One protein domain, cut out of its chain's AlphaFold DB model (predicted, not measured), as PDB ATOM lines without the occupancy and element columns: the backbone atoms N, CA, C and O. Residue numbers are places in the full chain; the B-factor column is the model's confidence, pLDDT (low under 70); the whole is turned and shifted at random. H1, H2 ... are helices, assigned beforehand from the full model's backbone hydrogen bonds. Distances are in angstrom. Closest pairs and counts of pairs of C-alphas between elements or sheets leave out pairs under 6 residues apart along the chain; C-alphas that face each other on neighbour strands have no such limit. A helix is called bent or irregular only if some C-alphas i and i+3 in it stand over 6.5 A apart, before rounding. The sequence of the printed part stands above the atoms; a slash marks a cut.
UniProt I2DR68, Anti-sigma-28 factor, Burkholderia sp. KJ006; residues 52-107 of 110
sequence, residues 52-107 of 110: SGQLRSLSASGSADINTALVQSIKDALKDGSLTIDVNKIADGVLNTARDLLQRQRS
ATOM      1  N   SER A  52     -38.421  12.880  50.837       69.75
ATOM      2  CA  SER A  52     -39.202  14.121  50.940       69.75
ATOM      3  C   SER A  52     -38.395  15.244  51.593       69.75
ATOM      4  O   SER A  52     -38.502  16.402  51.182       69.75
ATOM      5  N   GLY A  53     -37.541  14.898  52.564       73.44
ATOM      6  CA  GLY A  53     -36.539  15.810  53.117       73.44
ATOM      7  C   GLY A  53     -35.539  16.266  52.052       73.44
ATOM      8  O   GLY A  53     -35.272  17.459  51.930       73.44
ATOM      9  N   GLN A  54     -35.069  15.343  51.208       71.06
ATOM     10  CA  GLN A  54     -34.176  15.652  50.088       71.06
ATOM     11  C   GLN A  54     -34.839  16.521  49.015       71.06
ATOM     12  O   GLN A  54     -34.221  17.479  48.566       71.06
ATOM     13  N   LEU A  55     -36.095  16.263  48.640       72.81
ATOM     14  CA  LEU A  55     -36.829  17.102  47.684       72.81
ATOM     15  C   LEU A  55     -37.074  18.512  48.229       72.81
ATOM     16  O   LEU A  55     -36.966  19.486  47.489       72.81
ATOM     17  N   ARG A  56     -37.353  18.644  49.530       71.50
ATOM     18  CA  ARG A  56     -37.490  19.953  50.179       71.50
ATOM     19  C   ARG A  56     -36.157  20.679  50.290       71.50
ATOM     20  O   ARG A  56     -36.117  21.878  50.057       71.50
ATOM     21  N   SER A  57     -35.076  19.964  50.591       66.25
ATOM     22  CA  SER A  57     -33.723  20.522  50.595       66.25
ATOM     23  C   SER A  57     -33.281  20.934  49.193       66.25
ATOM     24  O   SER A  57     -32.628  21.958  49.057       66.25
ATOM     25  N   LEU A  58     -33.652  20.183  48.153       66.81
ATOM     26  CA  LEU A  58     -33.364  20.521  46.760       66.81
ATOM     27  C   LEU A  58     -34.197  21.724  46.298       66.81
ATOM     28  O   LEU A  58     -33.663  22.636  45.684       66.81
ATOM     29  N   SER A  59     -35.477  21.783  46.682       63.19
ATOM     30  CA  SER A  59     -36.344  22.945  46.452       63.19
ATOM     31  C   SER A  59     -35.875  24.190  47.215       63.19
ATOM     32  O   SER A  59     -35.916  25.285  46.664       63.19
ATOM     33  N   ALA A  60     -35.397  24.045  48.454       61.88
ATOM     34  CA  ALA A  60     -34.796  25.133  49.230       61.88
ATOM     35  C   ALA A  60     -33.416  25.536  48.672       61.88
ATOM     36  O   ALA A  60     -33.043  26.712  48.678       61.88
ATOM     37  N   SER A  61     -32.694  24.572  48.094       57.91
ATOM     38  CA  SER A  61     -31.501  24.782  47.275       57.91
ATOM     39  C   SER A  61     -31.816  25.361  45.886       57.91
ATOM     40  O   SER A  61     -30.893  25.560  45.102       57.91
ATOM     41  N   GLY A  62     -33.066  25.742  45.593       56.28
ATOM     42  CA  GLY A  62     -33.394  26.634  44.469       56.28
ATOM     43  C   GLY A  62     -32.748  28.023  44.598       56.28
ATOM     44  O   GLY A  62     -32.770  28.817  43.665       56.28
ATOM     45  N   SER A  63     -32.106  28.312  45.736       56.50
ATOM     46  CA  SER A  63     -31.221  29.469  45.916       56.50
ATOM     47  C   SER A  63     -30.013  29.466  44.963       56.50
ATOM     48  O   SER A  63     -29.438  30.524  44.736       56.50
ATOM     49  N   ALA A  64     -29.626  28.310  44.405       58.53
ATOM     50  CA  ALA A  64     -28.566  28.219  43.398       58.53
ATOM     51  C   ALA A  64     -29.056  28.561  41.977       58.53
ATOM     52  O   ALA A  64     -28.283  29.086  41.177       58.53
ATOM     53  N   ASP A  65     -30.336  28.316  41.675       67.25
ATOM     54  CA  ASP A  65     -30.960  28.675  40.393       67.25
ATOM     55  C   ASP A  65     -31.285  30.176  40.304       67.25
ATOM     56  O   ASP A  65     -31.429  30.743  39.219       67.25
ATOM     57  N   ILE A  66     -31.395  30.845  41.455       70.75
ATOM     58  CA  ILE A  66     -31.738  32.262  41.543       70.75
ATOM     59  C   ILE A  66     -30.459  33.097  41.614       70.75
ATOM     60  O   ILE A  66     -29.770  33.143  42.631       70.75
ATOM     61  N   ASN A  67     -30.176  33.851  40.550       82.38
ATOM     62  CA  ASN A  67     -29.098  34.835  40.559       82.38
ATOM     63  C   ASN A  67     -29.505  36.059  41.400       82.38
ATOM     64  O   ASN A  67     -30.136  36.998  40.915       82.38
ATOM     65  N   THR A  68     -29.153  36.042  42.684       84.81
ATOM     66  CA  THR A  68     -29.508  37.096  43.646       84.81
ATOM     67  C   THR A  68     -28.911  38.461  43.291       84.81
ATOM     68  O   THR A  68     -29.543  39.482  43.563       84.81
ATOM     69  N   ALA A  69     -27.750  38.498  42.627       83.50
ATOM     70  CA  ALA A  69     -27.131  39.731  42.144       83.50
ATOM     71  C   ALA A  69     -27.943  40.370  41.006       83.50
ATOM     72  O   ALA A  69     -28.215  41.570  41.032       83.50
ATOM     73  N   LEU A  70     -28.402  39.561  40.047       83.81
ATOM     74  CA  LEU A  70     -29.290  40.002  38.973       83.81
ATOM     75  C   LEU A  70     -30.634  40.472  39.534       83.81
ATOM     76  O   LEU A  70     -31.123  41.530  39.154       83.81
ATOM     77  N   VAL A  71     -31.212  39.726  40.479       87.50
ATOM     78  CA  VAL A  71     -32.465  40.117  41.143       87.50
ATOM     79  C   VAL A  71     -32.314  41.459  41.852       87.50
ATOM     80  O   VAL A  71     -33.222  42.286  41.791       87.50
ATOM     81  N   GLN A  72     -31.180  41.700  42.509       85.94
ATOM     82  CA  GLN A  72     -30.929  42.969  43.178       85.94
ATOM     83  C   GLN A  72     -30.769  44.115  42.171       85.94
ATOM     84  O   GLN A  72     -31.427  45.137  42.323       85.94
ATOM     85  N   SER A  73     -30.022  43.903  41.085       83.75
ATOM     86  CA  SER A  73     -29.900  44.876  39.992       83.75
ATOM     87  C   SER A  73     -31.248  45.213  39.342       83.75
ATOM     88  O   SER A  73     -31.547  46.386  39.128       83.75
ATOM     89  N   ILE A  74     -32.099  44.214  39.083       84.88
ATOM     90  CA  ILE A  74     -33.453  44.428  38.550       84.88
ATOM     91  C   ILE A  74     -34.301  45.218  39.550       84.88
ATOM     92  O   ILE A  74     -35.032  46.126  39.161       84.88
ATOM     93  N   LYS A  75     -34.204  44.897  40.844       85.44
ATOM     94  CA  LYS A  75     -34.940  45.591  41.908       85.44
ATOM     95  C   LYS A  75     -34.534  47.060  42.011       85.44
ATOM     96  O   LYS A  75     -35.404  47.906  42.195       85.44
ATOM     97  N   ASP A  76     -33.250  47.356  41.871       84.81
ATOM     98  CA  ASP A  76     -32.743  48.725  41.899       84.81
ATOM     99  C   ASP A  76     -33.159  49.483  40.624       84.81
ATOM    100  O   ASP A  76     -33.728  50.564  40.719       84.81
ATOM    101  N   ALA A  77     -33.072  48.859  39.442       81.12
ATOM    102  CA  ALA A  77     -33.555  49.450  38.188       81.12
ATOM    103  C   ALA A  77     -35.078  49.714  38.168       81.12
ATOM    104  O   ALA A  77     -35.536  50.673  37.542       81.12
ATOM    105  N   LEU A  78     -35.867  48.873  38.850       80.00
ATOM    106  CA  LEU A  78     -37.302  49.083  39.066       80.00
ATOM    107  C   LEU A  78     -37.572  50.271  39.999       80.00
ATOM    108  O   LEU A  78     -38.491  51.043  39.740       80.00
ATOM    109  N   LYS A  79     -36.784  50.426  41.072       78.56
ATOM    110  CA  LYS A  79     -36.893  51.560  42.006       78.56
ATOM    111  C   LYS A  79     -36.506  52.884  41.356       78.56
ATOM    112  O   LYS A  79     -37.193  53.878  41.565       78.56
ATOM    113  N   ASP A  80     -35.450  52.869  40.550       82.19
ATOM    114  CA  ASP A  80     -34.944  54.045  39.842       82.19
ATOM    115  C   ASP A  80     -35.814  54.415  38.627       82.19
ATOM    116  O   ASP A  80     -35.607  55.450  37.998       82.19
ATOM    117  N   GLY A  81     -36.795  53.573  38.272       72.31
ATOM    118  CA  GLY A  81     -37.708  53.799  37.148       72.31
ATOM    119  C   GLY A  81     -37.051  53.681  35.768       72.31
ATOM    120  O   GLY A  81     -37.693  53.955  34.758       72.31
ATOM    121  N   SER A  82     -35.785  53.258  35.706       73.19
ATOM    122  CA  SER A  82     -35.027  53.110  34.460       73.19
ATOM    123  C   SER A  82     -35.317  51.791  33.738       73.19
ATOM    124  O   SER A  82     -34.929  51.644  32.576       73.19
ATOM    125  N   LEU A  83     -35.970  50.821  34.389       70.06
ATOM    126  CA  LEU A  83     -36.388  49.592  33.719       70.06
ATOM    127  C   LEU A  83     -37.606  49.869  32.832       70.06
ATOM    128  O   LEU A  83     -38.758  49.765  33.255       70.06
ATOM    129  N   THR A  84     -37.348  50.211  31.575       74.06
ATOM    130  CA  THR A  84     -38.391  50.391  30.568       74.06
ATOM    131  C   THR A  84     -38.971  49.035  30.183       74.06
ATOM    132  O   THR A  84     -38.298  48.207  29.567       74.06
ATOM    133  N   ILE A  85     -40.229  48.798  30.549       76.62
ATOM    134  CA  ILE A  85     -40.959  47.591  30.166       76.62
ATOM    135  C   ILE A  85     -41.381  47.719  28.699       76.62
ATOM    136  O   ILE A  85     -42.233  48.540  28.361       76.62
ATOM    137  N   ASP A  86     -40.798  46.898  27.826       82.19
ATOM    138  CA  ASP A  86     -41.236  46.808  26.433       82.19
ATOM    139  C   ASP A  86     -42.487  45.924  26.331       82.19
ATOM    140  O   ASP A  86     -42.428  44.692  26.367       82.19
ATOM    141  N   VAL A  87     -43.641  46.574  26.203       83.38
ATOM    142  CA  VAL A  87     -44.948  45.913  26.098       83.38
ATOM    143  C   VAL A  87     -45.044  45.030  24.846       83.38
ATOM    144  O   VAL A  87     -45.713  43.997  24.891       83.38
ATOM    145  N   ASN A  88     -44.339  45.359  23.754       85.75
ATOM    146  CA  ASN A  88     -44.347  44.533  22.540       85.75
ATOM    147  C   ASN A  88     -43.662  43.187  22.789       85.75
ATOM    148  O   ASN A  88     -44.186  42.149  22.394       85.75
ATOM    149  N   LYS A  89     -42.547  43.178  23.531       86.50
ATOM    150  CA  LYS A  89     -41.862  41.933  23.916       86.50
ATOM    151  C   LYS A  89     -42.720  41.046  24.812       86.50
ATOM    152  O   LYS A  89     -42.671  39.824  24.682       86.50
ATOM    153  N   ILE A  90     -43.523  41.642  25.695       83.88
ATOM    154  CA  ILE A  90     -44.476  40.894  26.527       83.88
ATOM    155  C   ILE A  90     -45.578  40.286  25.655       83.88
ATOM    156  O   ILE A  90     -45.879  39.102  25.797       83.88
ATOM    157  N   ALA A  91     -46.151  41.061  24.732       89.62
ATOM    158  CA  ALA A  91     -47.181  40.577  23.817       89.62
ATOM    159  C   ALA A  91     -46.670  39.419  22.943       89.62
ATOM    160  O   ALA A  91     -47.342  38.391  22.826       89.62
ATOM    161  N   ASP A  92     -45.451  39.542  22.416       88.44
ATOM    162  CA  ASP A  92     -44.784  38.483  21.660       88.44
ATOM    163  C   ASP A  92     -44.554  37.232  22.517       88.44
ATOM    164  O   ASP A  92     -44.838  36.117  22.076       88.44
ATOM    165  N   GLY A  93     -44.091  37.399  23.760       88.94
ATOM    166  CA  GLY A  93     -43.880  36.293  24.695       88.94
ATOM    167  C   GLY A  93     -45.174  35.543  25.032       88.94
ATOM    168  O   GLY A  93     -45.208  34.309  24.994       88.94
ATOM    169  N   VAL A  94     -46.263  36.273  25.296       91.69
ATOM    170  CA  VAL A  94     -47.584  35.689  25.582       91.69
ATOM    171  C   VAL A  94     -48.136  34.967  24.354       91.69
ATOM    172  O   VAL A  94     -48.594  33.829  24.467       91.69
ATOM    173  N   LEU A  95     -48.045  35.574  23.168       92.62
ATOM    174  CA  LEU A  95     -48.518  34.963  21.927       92.62
ATOM    175  C   LEU A  95     -47.714  33.708  21.565       92.62
ATOM    176  O   LEU A  95     -48.290  32.713  21.124       92.62
ATOM    177  N   ASN A  96     -46.395  33.732  21.769       92.31
ATOM    178  CA  ASN A  96     -45.536  32.577  21.533       92.31
ATOM    179  C   ASN A  96     -45.862  31.425  22.492       92.31
ATOM    180  O   ASN A  96     -45.991  30.283  22.063       92.31
ATOM    181  N   THR A  97     -46.093  31.733  23.769       89.00
ATOM    182  CA  THR A  97     -46.505  30.734  24.766       89.00
ATOM    183  C   THR A  97     -47.868  30.133  24.418       89.00
ATOM    184  O   THR A  97     -48.041  28.918  24.457       89.00
ATOM    185  N   ALA A  98     -48.833  30.956  24.001       90.94
ATOM    186  CA  ALA A  98     -50.136  30.471  23.552       90.94
ATOM    187  C   ALA A  98     -50.016  29.550  22.325       90.94
ATOM    188  O   ALA A  98     -50.697  28.527  22.247       90.94
ATOM    189  N   ARG A  99     -49.127  29.882  21.379       91.31
ATOM    190  CA  ARG A  99     -48.833  29.046  20.207       91.31
ATOM    191  C   ARG A  99     -48.188  27.715  20.583       91.31
ATOM    192  O   ARG A  99     -48.642  26.697  20.067       91.31
ATOM    193  N   ASP A 100     -47.203  27.709  21.482       91.75
ATOM    194  CA  ASP A 100     -46.578  26.480  21.996       91.75
ATOM    195  C   ASP A 100     -47.626  25.556  22.631       91.75
ATOM    196  O   ASP A 100     -47.725  24.379  22.286       91.75
ATOM    197  N   LEU A 101     -48.495  26.104  23.487       90.31
ATOM    198  CA  LEU A 101     -49.564  25.336  24.129       90.31
ATOM    199  C   LEU A 101     -50.557  24.755  23.112       90.31
ATOM    200  O   LEU A 101     -50.913  23.581  23.207       90.31
ATOM    201  N   LEU A 102     -50.962  25.536  22.108       89.88
ATOM    202  CA  LEU A 102     -51.829  25.073  21.016       89.88
ATOM    203  C   LEU A 102     -51.172  23.980  20.160       89.88
ATOM    204  O   LEU A 102     -51.838  23.022  19.767       89.88
ATOM    205  N   GLN A 103     -49.877  24.103  19.864       88.88
ATOM    206  CA  GLN A 103     -49.122  23.098  19.111       88.88
ATOM    207  C   GLN A 103     -48.981  21.801  19.908       88.88
ATOM    208  O   GLN A 103     -49.211  20.723  19.364       88.88
ATOM    209  N   ARG A 104     -48.695  21.899  21.209       86.75
ATOM    210  CA  ARG A 104     -48.635  20.752  22.123       86.75
ATOM    211  C   ARG A 104     -49.991  20.070  22.274       86.75
ATOM    212  O   ARG A 104     -50.048  18.848  22.226       86.75
ATOM    213  N   GLN A 105     -51.077  20.839  22.376       84.12
ATOM    214  CA  GLN A 105     -52.443  20.308  22.401       84.12
ATOM    215  C   GLN A 105     -52.779  19.568  21.100       84.12
ATOM    216  O   GLN A 105     -53.310  18.462  21.133       84.12
ATOM    217  N   ARG A 106     -52.449  20.152  19.942       81.62
ATOM    218  CA  ARG A 106     -52.684  19.523  18.633       81.62
ATOM    219  C   ARG A 106     -51.832  18.266  18.434       81.62
ATOM    220  O   ARG A 106     -52.295  17.318  17.815       81.62
ATOM    221  N   SER A 107     -50.615  18.237  18.973       72.00
ATOM    222  CA  SER A 107     -49.747  17.059  18.908       72.00
ATOM    223  C   SER A 107     -50.181  15.926  19.848       72.00
ATOM    224  O   SER A 107     -49.710  14.811  19.673       72.00
TER     225      SER A 107
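AT A GLANCE: This is residues 52 to 107 of the 110 residues of the protein "Anti-sigma-28 factor" of Burkholderia sp. KJ006 (UniProt I2DR68). Picture a wide, open U in one flat layer: H1 and then H2 run one after the other along one arm, and H3, the longest helix, runs back as the other arm. Residues 80 to 86 make the bend, and the space between the arms is empty, with no helix touching another. The printed part has 56 residues with three named helices, in the order H1, H2, H3, and no named strand; the class is all helix. The whole is extended, with a radius of gyration of the C-alphas of 17.4 A, and spans 41 by 38 by 10 A.

HOW THE PARTS SIT: Begin with H1, residues 52 to 63, and go on to H2, residues 68 to 79; the two are apart, joined by a tight link of 4 residues. H3, residues 87 to 107, is apart from H1 and from H2, and a short link of 7 residues joins it to H2. Look at y: it rises from 14.121 at C-alpha 52 to 51.560 at C-alpha 79, then falls from 45.913 at C-alpha 87 to 17.059 at C-alpha 107. In H2 and H3 every O i to N i+4 pair is within hydrogen-bond range; in H1 7 of 8 are.

IN THESE COORDINATES: Find C-alpha 52 at (-39.202, 14.121, 50.940); from there H1 runs 18.0 A to C-alpha 63. H1 is irregular, but only just: C-alphas 60 and 63 are 6.52 A apart. H2 runs 16.3 A from Thr 68 to Lys 79. H3 runs 30.1 A from C-alpha 87 at (-44.948, 45.913, 26.098) to C-alpha 107 at (-49.747, 17.059, 18.908).

THE WHOLE: The C-alphas farthest apart, those of Asp 80 and Ser 107, are 45.0 A apart. The printed part has no cut and no long link. Its mean pLDDT is 79.3, and residue 52 and residues 57 to 65 are under 70.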